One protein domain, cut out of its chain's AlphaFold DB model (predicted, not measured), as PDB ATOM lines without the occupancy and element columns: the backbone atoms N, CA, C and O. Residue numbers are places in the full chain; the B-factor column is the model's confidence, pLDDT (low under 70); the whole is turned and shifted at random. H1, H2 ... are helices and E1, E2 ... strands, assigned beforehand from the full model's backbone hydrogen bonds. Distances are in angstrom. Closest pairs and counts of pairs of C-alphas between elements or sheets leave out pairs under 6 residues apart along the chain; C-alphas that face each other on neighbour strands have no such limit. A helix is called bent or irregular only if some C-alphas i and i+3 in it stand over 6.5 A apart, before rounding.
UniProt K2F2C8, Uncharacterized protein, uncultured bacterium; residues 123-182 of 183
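AT A GLANCE: This is residues 123 to 182 of the 183 residues of an uncharacterized protein of uncultured bacterium (UniProt K2F2C8). Here is little regular structure: a small hairpin, E1 and E2, sits at one end, and the loops of residues 132 to 168 make the middle and reach the far end at Lys 143. The helix H1 lies along one side of these loops. The printed part has 60 residues, 19 of them in named elements, in the order E1, E2, H1; the two strands are antiparallel and the class is mixed. The whole is compact, radius of gyration of the C-alphas 11.1 A, spanning 32 by 23 by 20 A.

IN THESE COORDINATES: Find C-alpha 123 at (-29.155, -17.805, -17.277), where E1, residues 123 to 125, begins its 6.4 A. E2, residues 128 to 131, runs 10.2 A. H1, residues 169 to 180, runs 13.6 A to C-alpha 180 at (-28.716, -37.846, -32.592); it is irregular, with C-alphas 171 and 174 7.8 A apart.

HOW THE PARTS SIT: Look first at the hairpin of E1 and E2, antiparallel at 136 degrees, where N 123 and O 130 are within hydrogen-bond range at 2.8 A. E1 and H1 are apart. In H1, 6 of 8 O i to N i+4 pairs are within range.

THE WHOLE: The C-alphas farthest apart, of Asn 126 and Lys 143, are 32.5 A apart. The printed part has no cut. E1 to E2 is a tight link, E2 to H1 a long one of 37 residues. Residues 134 to 147 are under pLDDT 70.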
ATOM      1  N   LYS A 123     -27.929 -18.080 -18.037       83.88
ATOM      2  CA  LYS A 123     -29.155 -17.805 -17.277       83.88
ATOM      3  C   LYS A 123     -29.753 -19.116 -16.774       83.88
ATOM      4  O   LYS A 123     -29.669 -20.135 -17.452       83.88
ATOM      5  N   VAL A 124     -30.360 -19.107 -15.591       85.69
ATOM      6  CA  VAL A 124     -31.061 -20.283 -15.055       85.69
ATOM      7  C   VAL A 124     -32.549 -20.139 -15.348       85.69
ATOM      8  O   VAL A 124     -33.174 -19.180 -14.906       85.69
ATOM      9  N   VAL A 125     -33.113 -21.095 -16.085       80.44
ATOM     10  CA  VAL A 125     -34.545 -21.161 -16.402       80.44
ATOM     11  C   VAL A 125     -35.051 -22.532 -15.963       80.44
ATOM     12  O   VAL A 125     -34.529 -23.558 -16.393       80.44
ATOM     13  N   ASN A 126     -36.043 -22.566 -15.069       81.44
ATOM     14  CA  ASN A 126     -36.634 -23.804 -14.535       81.44
ATOM     15  C   ASN A 126     -35.605 -24.787 -13.935       81.44
ATOM     16  O   ASN A 126     -35.683 -25.995 -14.147       81.44
ATOM     17  N   GLY A 127     -34.603 -24.265 -13.221       82.38
ATOM     18  CA  GLY A 127     -33.554 -25.077 -12.593       82.38
ATOM     19  C   GLY A 127     -32.532 -25.673 -13.566       82.38
ATOM     20  O   GLY A 127     -31.645 -26.407 -13.136       82.38
ATOM     21  N   LYS A 128     -32.616 -25.351 -14.862       83.38
ATOM     22  CA  LYS A 128     -31.609 -25.708 -15.865       83.38
ATOM     23  C   LYS A 128     -30.837 -24.474 -16.310       83.38
ATOM     24  O   LYS A 128     -31.385 -23.377 -16.405       83.38
ATOM     25  N   VAL A 129     -29.554 -24.669 -16.596       86.06
ATOM     26  CA  VAL A 129     -28.679 -23.615 -17.111       86.06
ATOM     27  C   VAL A 129     -28.884 -23.499 -18.622       86.06
ATOM     28  O   VAL A 129     -28.913 -24.505 -19.331       86.06
ATOM     29  N   MET A 130     -29.057 -22.279 -19.105       84.50
ATOM     30  CA  MET A 130     -29.310 -21.930 -20.498       84.50
ATOM     31  C   MET A 130     -28.368 -20.792 -20.905       84.50
ATOM     32  O   MET A 130     -27.975 -19.974 -20.073       84.50
ATOM     33  N   CYS A 131     -28.019 -20.713 -22.185       83.12
ATOM     34  CA  CYS A 131     -27.283 -19.575 -22.734       83.12
ATOM     35  C   CYS A 131     -28.058 -18.262 -22.485       83.12
ATOM     36  O   CYS A 131     -29.264 -18.202 -22.749       83.12
ATOM     37  N   LYS A 132     -27.403 -17.222 -21.946       79.50
ATOM     38  CA  LYS A 132     -28.062 -15.932 -21.667       79.50
ATOM     39  C   LYS A 132     -28.438 -15.220 -22.961       79.50
ATOM     40  O   LYS A 132     -29.572 -14.752 -23.084       79.50
ATOM     41  N   ASP A 133     -27.501 -15.219 -23.902       73.19
ATOM     42  CA  ASP A 133     -27.611 -14.514 -25.166       73.19
ATOM     43  C   ASP A 133     -28.302 -15.369 -26.226       73.19
ATOM     44  O   ASP A 133     -27.775 -16.357 -26.754       73.19
ATOM     45  N   ASP A 134     -29.493 -14.927 -26.612       67.50
ATOM     46  CA  ASP A 134     -30.268 -15.584 -27.660       67.50
ATOM     47  C   ASP A 134     -29.563 -15.448 -29.029       67.50
ATOM     48  O   ASP A 134     -29.654 -16.345 -29.865       67.50
ATOM     49  N   ASN A 135     -28.712 -14.426 -29.196       64.69
ATOM     50  CA  ASN A 135     -27.893 -14.182 -30.389       64.69
ATOM     51  C   ASN A 135     -26.454 -14.702 -30.309       64.69
ATOM     52  O   ASN A 135     -25.671 -14.413 -31.221       64.69
ATOM     53  N   ASP A 136     -26.082 -15.457 -29.268       66.81
ATOM     54  CA  ASP A 136     -24.743 -16.043 -29.253       66.81
ATOM     55  C   ASP A 136     -24.587 -16.951 -30.476       66.81
ATOM     56  O   ASP A 136     -25.436 -17.821 -30.719       66.81
ATOM     57  N   LYS A 137     -23.558 -16.664 -31.280       65.25
ATOM     58  CA  LYS A 137     -23.247 -17.367 -32.524       65.25
ATOM     59  C   LYS A 137     -22.179 -18.393 -32.191       65.25
ATOM     60  O   LYS A 137     -20.993 -18.048 -32.262       65.25
ATOM     61  N   PRO A 138     -22.581 -19.629 -31.859       64.94
ATOM     62  CA  PRO A 138     -21.638 -20.656 -31.490       64.94
ATOM     63  C   PRO A 138     -20.594 -20.848 -32.597       64.94
ATOM     64  O   PRO A 138     -20.921 -21.092 -33.769       64.94
ATOM     65  N   LYS A 139     -19.318 -20.672 -32.252       64.94
ATOM     66  CA  LYS A 139     -18.205 -20.816 -33.192       64.94
ATOM     67  C   LYS A 139     -17.620 -22.195 -33.005       64.94
ATOM     68  O   LYS A 139     -17.097 -22.518 -31.949       64.94
ATOM     69  N   LYS A 140     -17.562 -22.958 -34.095       66.25
ATOM     70  CA  LYS A 140     -16.867 -24.245 -34.107       66.25
ATOM     71  C   LYS A 140     -15.463 -24.105 -33.512       66.25
ATOM     72  O   LYS A 140     -14.607 -23.409 -34.074       66.25
ATOM     73  N   SER A 141     -15.216 -24.801 -32.406       64.38
ATOM     74  CA  SER A 141     -13.890 -24.868 -31.806       64.38
ATOM     75  C   SER A 141     -12.887 -25.441 -32.814       64.38
ATOM     76  O   SER A 141     -13.083 -26.513 -33.386       64.38
ATOM     77  N   LYS A 142     -11.787 -24.714 -33.049       65.75
ATOM     78  CA  LYS A 142     -10.674 -25.172 -33.904       65.75
ATOM     79  C   LYS A 142      -9.717 -26.115 -33.172       65.75
ATOM     80  O   LYS A 142      -8.846 -26.698 -33.808       65.75
ATOM     81  N   LYS A 143      -9.823 -26.216 -31.842       63.72
ATOM     82  CA  LYS A 143      -8.787 -26.835 -31.001       63.72
ATOM     83  C   LYS A 143      -8.871 -28.355 -30.934       63.72
ATOM     84  O   LYS A 143      -7.847 -28.970 -30.682       63.72
ATOM     85  N   ASN A 144     -10.034 -28.957 -31.178       57.03
ATOM     86  CA  ASN A 144     -10.166 -30.410 -31.174       57.03
ATOM     87  C   ASN A 144     -11.326 -30.870 -32.067       57.03
ATOM     88  O   ASN A 144     -12.470 -30.488 -31.833       57.03
ATOM     89  N   PRO A 145     -11.056 -31.714 -33.078       60.81
ATOM     90  CA  PRO A 145     -12.097 -32.288 -33.929       60.81
ATOM     91  C   PRO A 145     -12.832 -33.459 -33.259       60.81
ATOM     92  O   PRO A 145     -13.895 -33.864 -33.729       60.81
ATOM     93  N   LYS A 146     -12.266 -34.024 -32.183       63.38
ATOM     94  CA  LYS A 146     -12.941 -35.001 -31.326       63.38
ATOM     95  C   LYS A 146     -13.898 -34.217 -30.432       63.38
ATOM     96  O   LYS A 146     -13.439 -33.439 -29.606       63.38
ATOM     97  N   GLY A 147     -15.199 -34.366 -30.684       67.06
ATOM     98  CA  GLY A 147     -16.254 -33.561 -30.069       67.06
ATOM     99  C   GLY A 147     -16.108 -33.463 -28.552       67.06
ATOM    100  O   GLY A 147     -15.916 -34.471 -27.874       67.06
ATOM    101  N   HIS A 148     -16.183 -32.240 -28.043       77.19
ATOM    102  CA  HIS A 148     -16.209 -31.959 -26.614       77.19
ATOM    103  C   HIS A 148     -17.642 -31.895 -26.116       77.19
ATOM    104  O   HIS A 148     -18.550 -31.640 -26.899       77.19
ATOM    105  N   VAL A 149     -17.846 -32.160 -24.827       83.31
ATOM    106  CA  VAL A 149     -19.122 -31.860 -24.177       83.31
ATOM    107  C   VAL A 149     -19.169 -30.361 -23.925       83.31
ATOM    108  O   VAL A 149     -18.212 -29.810 -23.376       83.31
ATOM    109  N   ASP A 150     -20.271 -29.732 -24.318       80.62
ATOM    110  CA  ASP A 150     -20.486 -28.307 -24.094       80.62
ATOM    111  C   ASP A 150     -20.487 -28.002 -22.585       80.62
ATOM    112  O   ASP A 150     -21.245 -28.567 -21.790       80.62
ATOM    113  N   SER A 151     -19.586 -27.115 -22.171       75.62
ATOM    114  CA  SER A 151     -19.435 -26.703 -20.767       75.62
ATOM    115  C   SER A 151     -20.238 -25.449 -20.428       75.62
ATOM    116  O   SER A 151     -20.353 -25.090 -19.258       75.62
ATOM    117  N   GLN A 152     -20.783 -24.788 -21.444       78.44
ATOM    118  CA  GLN A 152     -21.278 -23.419 -21.389       78.44
ATOM    119  C   GLN A 152     -22.786 -23.315 -21.628       78.44
ATOM    120  O   GLN A 152     -23.336 -22.218 -21.603       78.44
ATOM    121  N   CYS A 153     -23.467 -24.446 -21.838       84.19
ATOM    122  CA  CYS A 153     -24.886 -24.501 -22.195       84.19
ATOM    123  C   CYS A 153     -25.237 -23.648 -23.429       84.19
ATOM    124  O   CYS A 153     -26.393 -23.261 -23.620       84.19
ATOM    125  N   CYS A 154     -24.238 -23.387 -24.272       84.50
ATOM    126  CA  CYS A 154     -24.323 -22.690 -25.544       84.50
ATOM    127  C   CYS A 154     -23.773 -23.671 -26.589       84.50
ATOM    128  O   CYS A 154     -22.572 -23.752 -26.817       84.50
ATOM    129  N   LEU A 155     -24.659 -24.477 -27.181       84.25
ATOM    130  CA  LEU A 155     -24.243 -25.633 -27.975       84.25
ATOM    131  C   LEU A 155     -23.496 -25.220 -29.251       84.25
ATOM    132  O   LEU A 155     -24.092 -24.652 -30.171       84.25
ATOM    133  N   ASP A 156     -22.218 -25.590 -29.328       82.81
ATOM    134  CA  ASP A 156     -21.370 -25.337 -30.488       82.81
ATOM    135  C   ASP A 156     -21.545 -26.364 -31.627       82.81
ATOM    136  O   ASP A 156     -21.740 -27.562 -31.386       82.81
ATOM    137  N   PRO A 157     -21.424 -25.955 -32.911       78.56
ATOM    138  CA  PRO A 157     -21.481 -26.866 -34.049       78.56
ATOM    139  C   PRO A 157     -20.271 -27.810 -34.061       78.56
ATOM    140  O   PRO A 157     -19.210 -27.503 -34.610       78.56
ATOM    141  N   GLY A 158     -20.457 -29.005 -33.503       77.06
ATOM    142  CA  GLY A 158     -19.414 -30.025 -33.352       77.06
ATOM    143  C   GLY A 158     -19.184 -30.468 -31.909       77.06
ATOM    144  O   GLY A 158     -18.369 -31.366 -31.692       77.06
ATOM    145  N   GLU A 159     -19.905 -29.882 -30.956       81.38
ATOM    146  CA  GLU A 159     -19.905 -30.297 -29.559       81.38
ATOM    147  C   GLU A 159     -21.097 -31.207 -29.235       81.38
ATOM    148  O   GLU A 159     -22.101 -31.267 -29.946       81.38
ATOM    149  N   THR A 160     -20.930 -31.995 -28.180       85.69
ATOM    150  CA  THR A 160     -21.937 -32.893 -27.631       85.69
ATOM    151  C   THR A 160     -22.800 -32.102 -26.656       85.69
ATOM    152  O   THR A 160     -22.242 -31.484 -25.744       85.69
ATOM    153  N   PRO A 161     -24.137 -32.133 -26.804       87.81
ATOM    154  CA  PRO A 161     -25.023 -31.463 -25.863       87.81
ATOM    155  C   PRO A 161     -24.844 -32.029 -24.457       87.81
ATOM    156  O   PRO A 161     -24.770 -33.243 -24.255       87.81
ATOM    157  N   ASN A 162     -24.781 -31.132 -23.480       88.06
ATOM    158  CA  ASN A 162     -24.663 -31.478 -22.075       88.06
ATOM    159  C   ASN A 162     -26.054 -31.680 -21.459       88.06
ATOM    160  O   ASN A 162     -26.909 -30.802 -21.530       88.06
ATOM    161  N   SER A 163     -26.287 -32.830 -20.825       86.88
ATOM    162  CA  SER A 163     -27.582 -33.185 -20.222       86.88
ATOM    163  C   SER A 163     -28.020 -32.252 -19.089       86.88
ATOM    164  O   SER A 163     -29.213 -32.161 -18.785       86.88
ATOM    165  N   ASN A 164     -27.069 -31.556 -18.464       86.12
ATOM    166  CA  ASN A 164     -27.342 -30.618 -17.376       86.12
ATOM    167  C   ASN A 164     -27.832 -29.252 -17.885       86.12
ATOM    168  O   ASN A 164     -28.355 -28.452 -17.109       86.12
ATOM    169  N   CYS A 165     -27.696 -29.000 -19.185       87.38
ATOM    170  CA  CYS A 165     -28.108 -27.765 -19.826       87.38
ATOM    171  C   CYS A 165     -29.518 -27.881 -20.414       87.38
ATOM    172  O   CYS A 165     -29.986 -28.960 -20.787       87.38
ATOM    173  N   TYR A 166     -30.199 -26.744 -20.513       89.25
ATOM    174  CA  TYR A 166     -31.394 -26.605 -21.330       89.25
ATOM    175  C   TYR A 166     -31.033 -25.946 -22.657       89.25
ATOM    176  O   TYR A 166     -30.501 -24.836 -22.690       89.25
ATOM    177  N   TYR A 167     -31.372 -26.625 -23.747       87.19
ATOM    178  CA  TYR A 167     -31.205 -26.114 -25.098       87.19
ATOM    179  C   TYR A 167     -32.580 -25.905 -25.717       87.19
ATOM    180  O   TYR A 167     -33.322 -26.863 -25.927       87.19
ATOM    181  N   ALA A 168     -32.916 -24.651 -26.018       87.12
ATOM    182  CA  ALA A 168     -34.176 -24.330 -26.673       87.12
ATOM    183  C   ALA A 168     -34.233 -24.990 -28.069       87.12
ATOM    184  O   ALA A 168     -33.297 -24.810 -28.862       87.12
ATOM    185  N   PRO A 169     -35.307 -25.732 -28.398       88.62
ATOM    186  CA  PRO A 169     -35.421 -26.432 -29.678       88.62
ATOM    187  C   PRO A 169     -35.462 -25.466 -30.867       88.62
ATOM    188  O   PRO A 169     -34.957 -25.801 -31.933       88.62
ATOM    189  N   GLU A 170     -35.970 -24.249 -30.669       86.50
ATOM    190  CA  GLU A 170     -36.025 -23.194 -31.688       86.50
ATOM    191  C   GLU A 170     -34.629 -22.795 -32.191       86.50
ATOM    192  O   GLU A 170     -34.423 -22.624 -33.389       86.50
ATOM    193  N   LYS A 171     -33.644 -22.707 -31.285       83.31
ATOM    194  CA  LYS A 171     -32.267 -22.307 -31.614       83.31
ATOM    195  C   LYS A 171     -31.370 -23.502 -31.947       83.31
ATOM    196  O   LYS A 171     -30.538 -23.425 -32.847       83.31
ATOM    197  N   TYR A 172     -31.522 -24.609 -31.217       86.56
ATOM    198  CA  TYR A 172     -30.574 -25.729 -31.253       86.56
ATOM    199  C   TYR A 172     -31.155 -27.036 -31.804       86.56
ATOM    200  O   TYR A 172     -30.409 -28.007 -31.940       86.56
ATOM    201  N   GLY A 173     -32.439 -27.090 -32.164       88.06
ATOM    202  CA  GLY A 173     -33.106 -28.317 -32.614       88.06
ATOM    203  C   GLY A 173     -32.389 -28.998 -33.780       88.06
ATOM    204  O   GLY A 173     -32.101 -30.192 -33.711       88.06
ATOM    205  N   ALA A 174     -31.978 -28.229 -34.792       87.56
ATOM    206  CA  ALA A 174     -31.230 -28.753 -35.938       87.56
ATOM    207  C   ALA A 174     -29.852 -29.331 -35.547       87.56
ATOM    208  O   ALA A 174     -29.421 -30.353 -36.087       87.56
ATOM    209  N   LEU A 175     -29.157 -28.699 -34.595       86.00
ATOM    210  CA  LEU A 175     -27.850 -29.148 -34.096       86.00
ATOM    211  C   LEU A 175     -27.982 -30.439 -33.278       86.00
ATOM    212  O   LEU A 175     -27.219 -31.383 -33.488       86.00
ATOM    213  N   ILE A 176     -28.981 -30.496 -32.395       88.50
ATOM    214  CA  ILE A 176     -29.268 -31.664 -31.555       88.50
ATOM    215  C   ILE A 176     -29.706 -32.847 -32.421       88.50
ATOM    216  O   ILE A 176     -29.188 -33.950 -32.263       88.50
ATOM    217  N   GLN A 177     -30.596 -32.629 -33.389       90.69
ATOM    218  CA  GLN A 177     -31.058 -33.687 -34.287       90.69
ATOM    219  C   GLN A 177     -29.908 -34.253 -35.133       90.69
ATOM    220  O   GLN A 177     -29.779 -35.466 -35.285       90.69
ATOM    221  N   LYS A 178     -29.003 -33.389 -35.611       87.12
ATOM    222  CA  LYS A 178     -27.781 -33.819 -36.303       87.12
ATOM    223  C   LYS A 178     -26.862 -34.658 -35.413       87.12
ATOM    224  O   LYS A 178     -26.228 -35.582 -35.915       87.12
ATOM    225  N   TYR A 179     -26.768 -34.342 -34.120       83.69
ATOM    226  CA  TYR A 179     -26.016 -35.149 -33.158       83.69
ATOM    227  C   TYR A 179     -26.653 -36.533 -32.966       83.69
ATOM    228  O   TYR A 179     -25.945 -37.536 -33.030       83.69
ATOM    229  N   LEU A 180     -27.977 -36.593 -32.791       87.31
ATOM    230  CA  LEU A 180     -28.716 -37.846 -32.592       87.31
ATOM    231  C   LEU A 180     -28.618 -38.780 -33.805       87.31
ATOM    232  O   LEU A 180     -28.393 -39.970 -33.629       87.31
ATOM    233  N   ASN A 181     -28.699 -38.237 -35.020       89.00
ATOM    234  CA  ASN A 181     -28.636 -39.021 -36.260       89.00
ATOM    235  C   ASN A 181     -27.226 -39.531 -36.609       89.00
ATOM    236  O   ASN A 181     -27.070 -40.297 -37.555       89.00
ATOM    237  N   LYS A 182     -26.184 -39.049 -35.919       80.19
ATOM    238  CA  LYS A 182     -24.788 -39.439 -36.174       80.19
ATOM    239  C   LYS A 182     -24.338 -40.632 -35.316       80.19
ATOM    240  O   LYS A 182     -23.245 -41.148 -35.546       80.19
TER     241      LYS A 182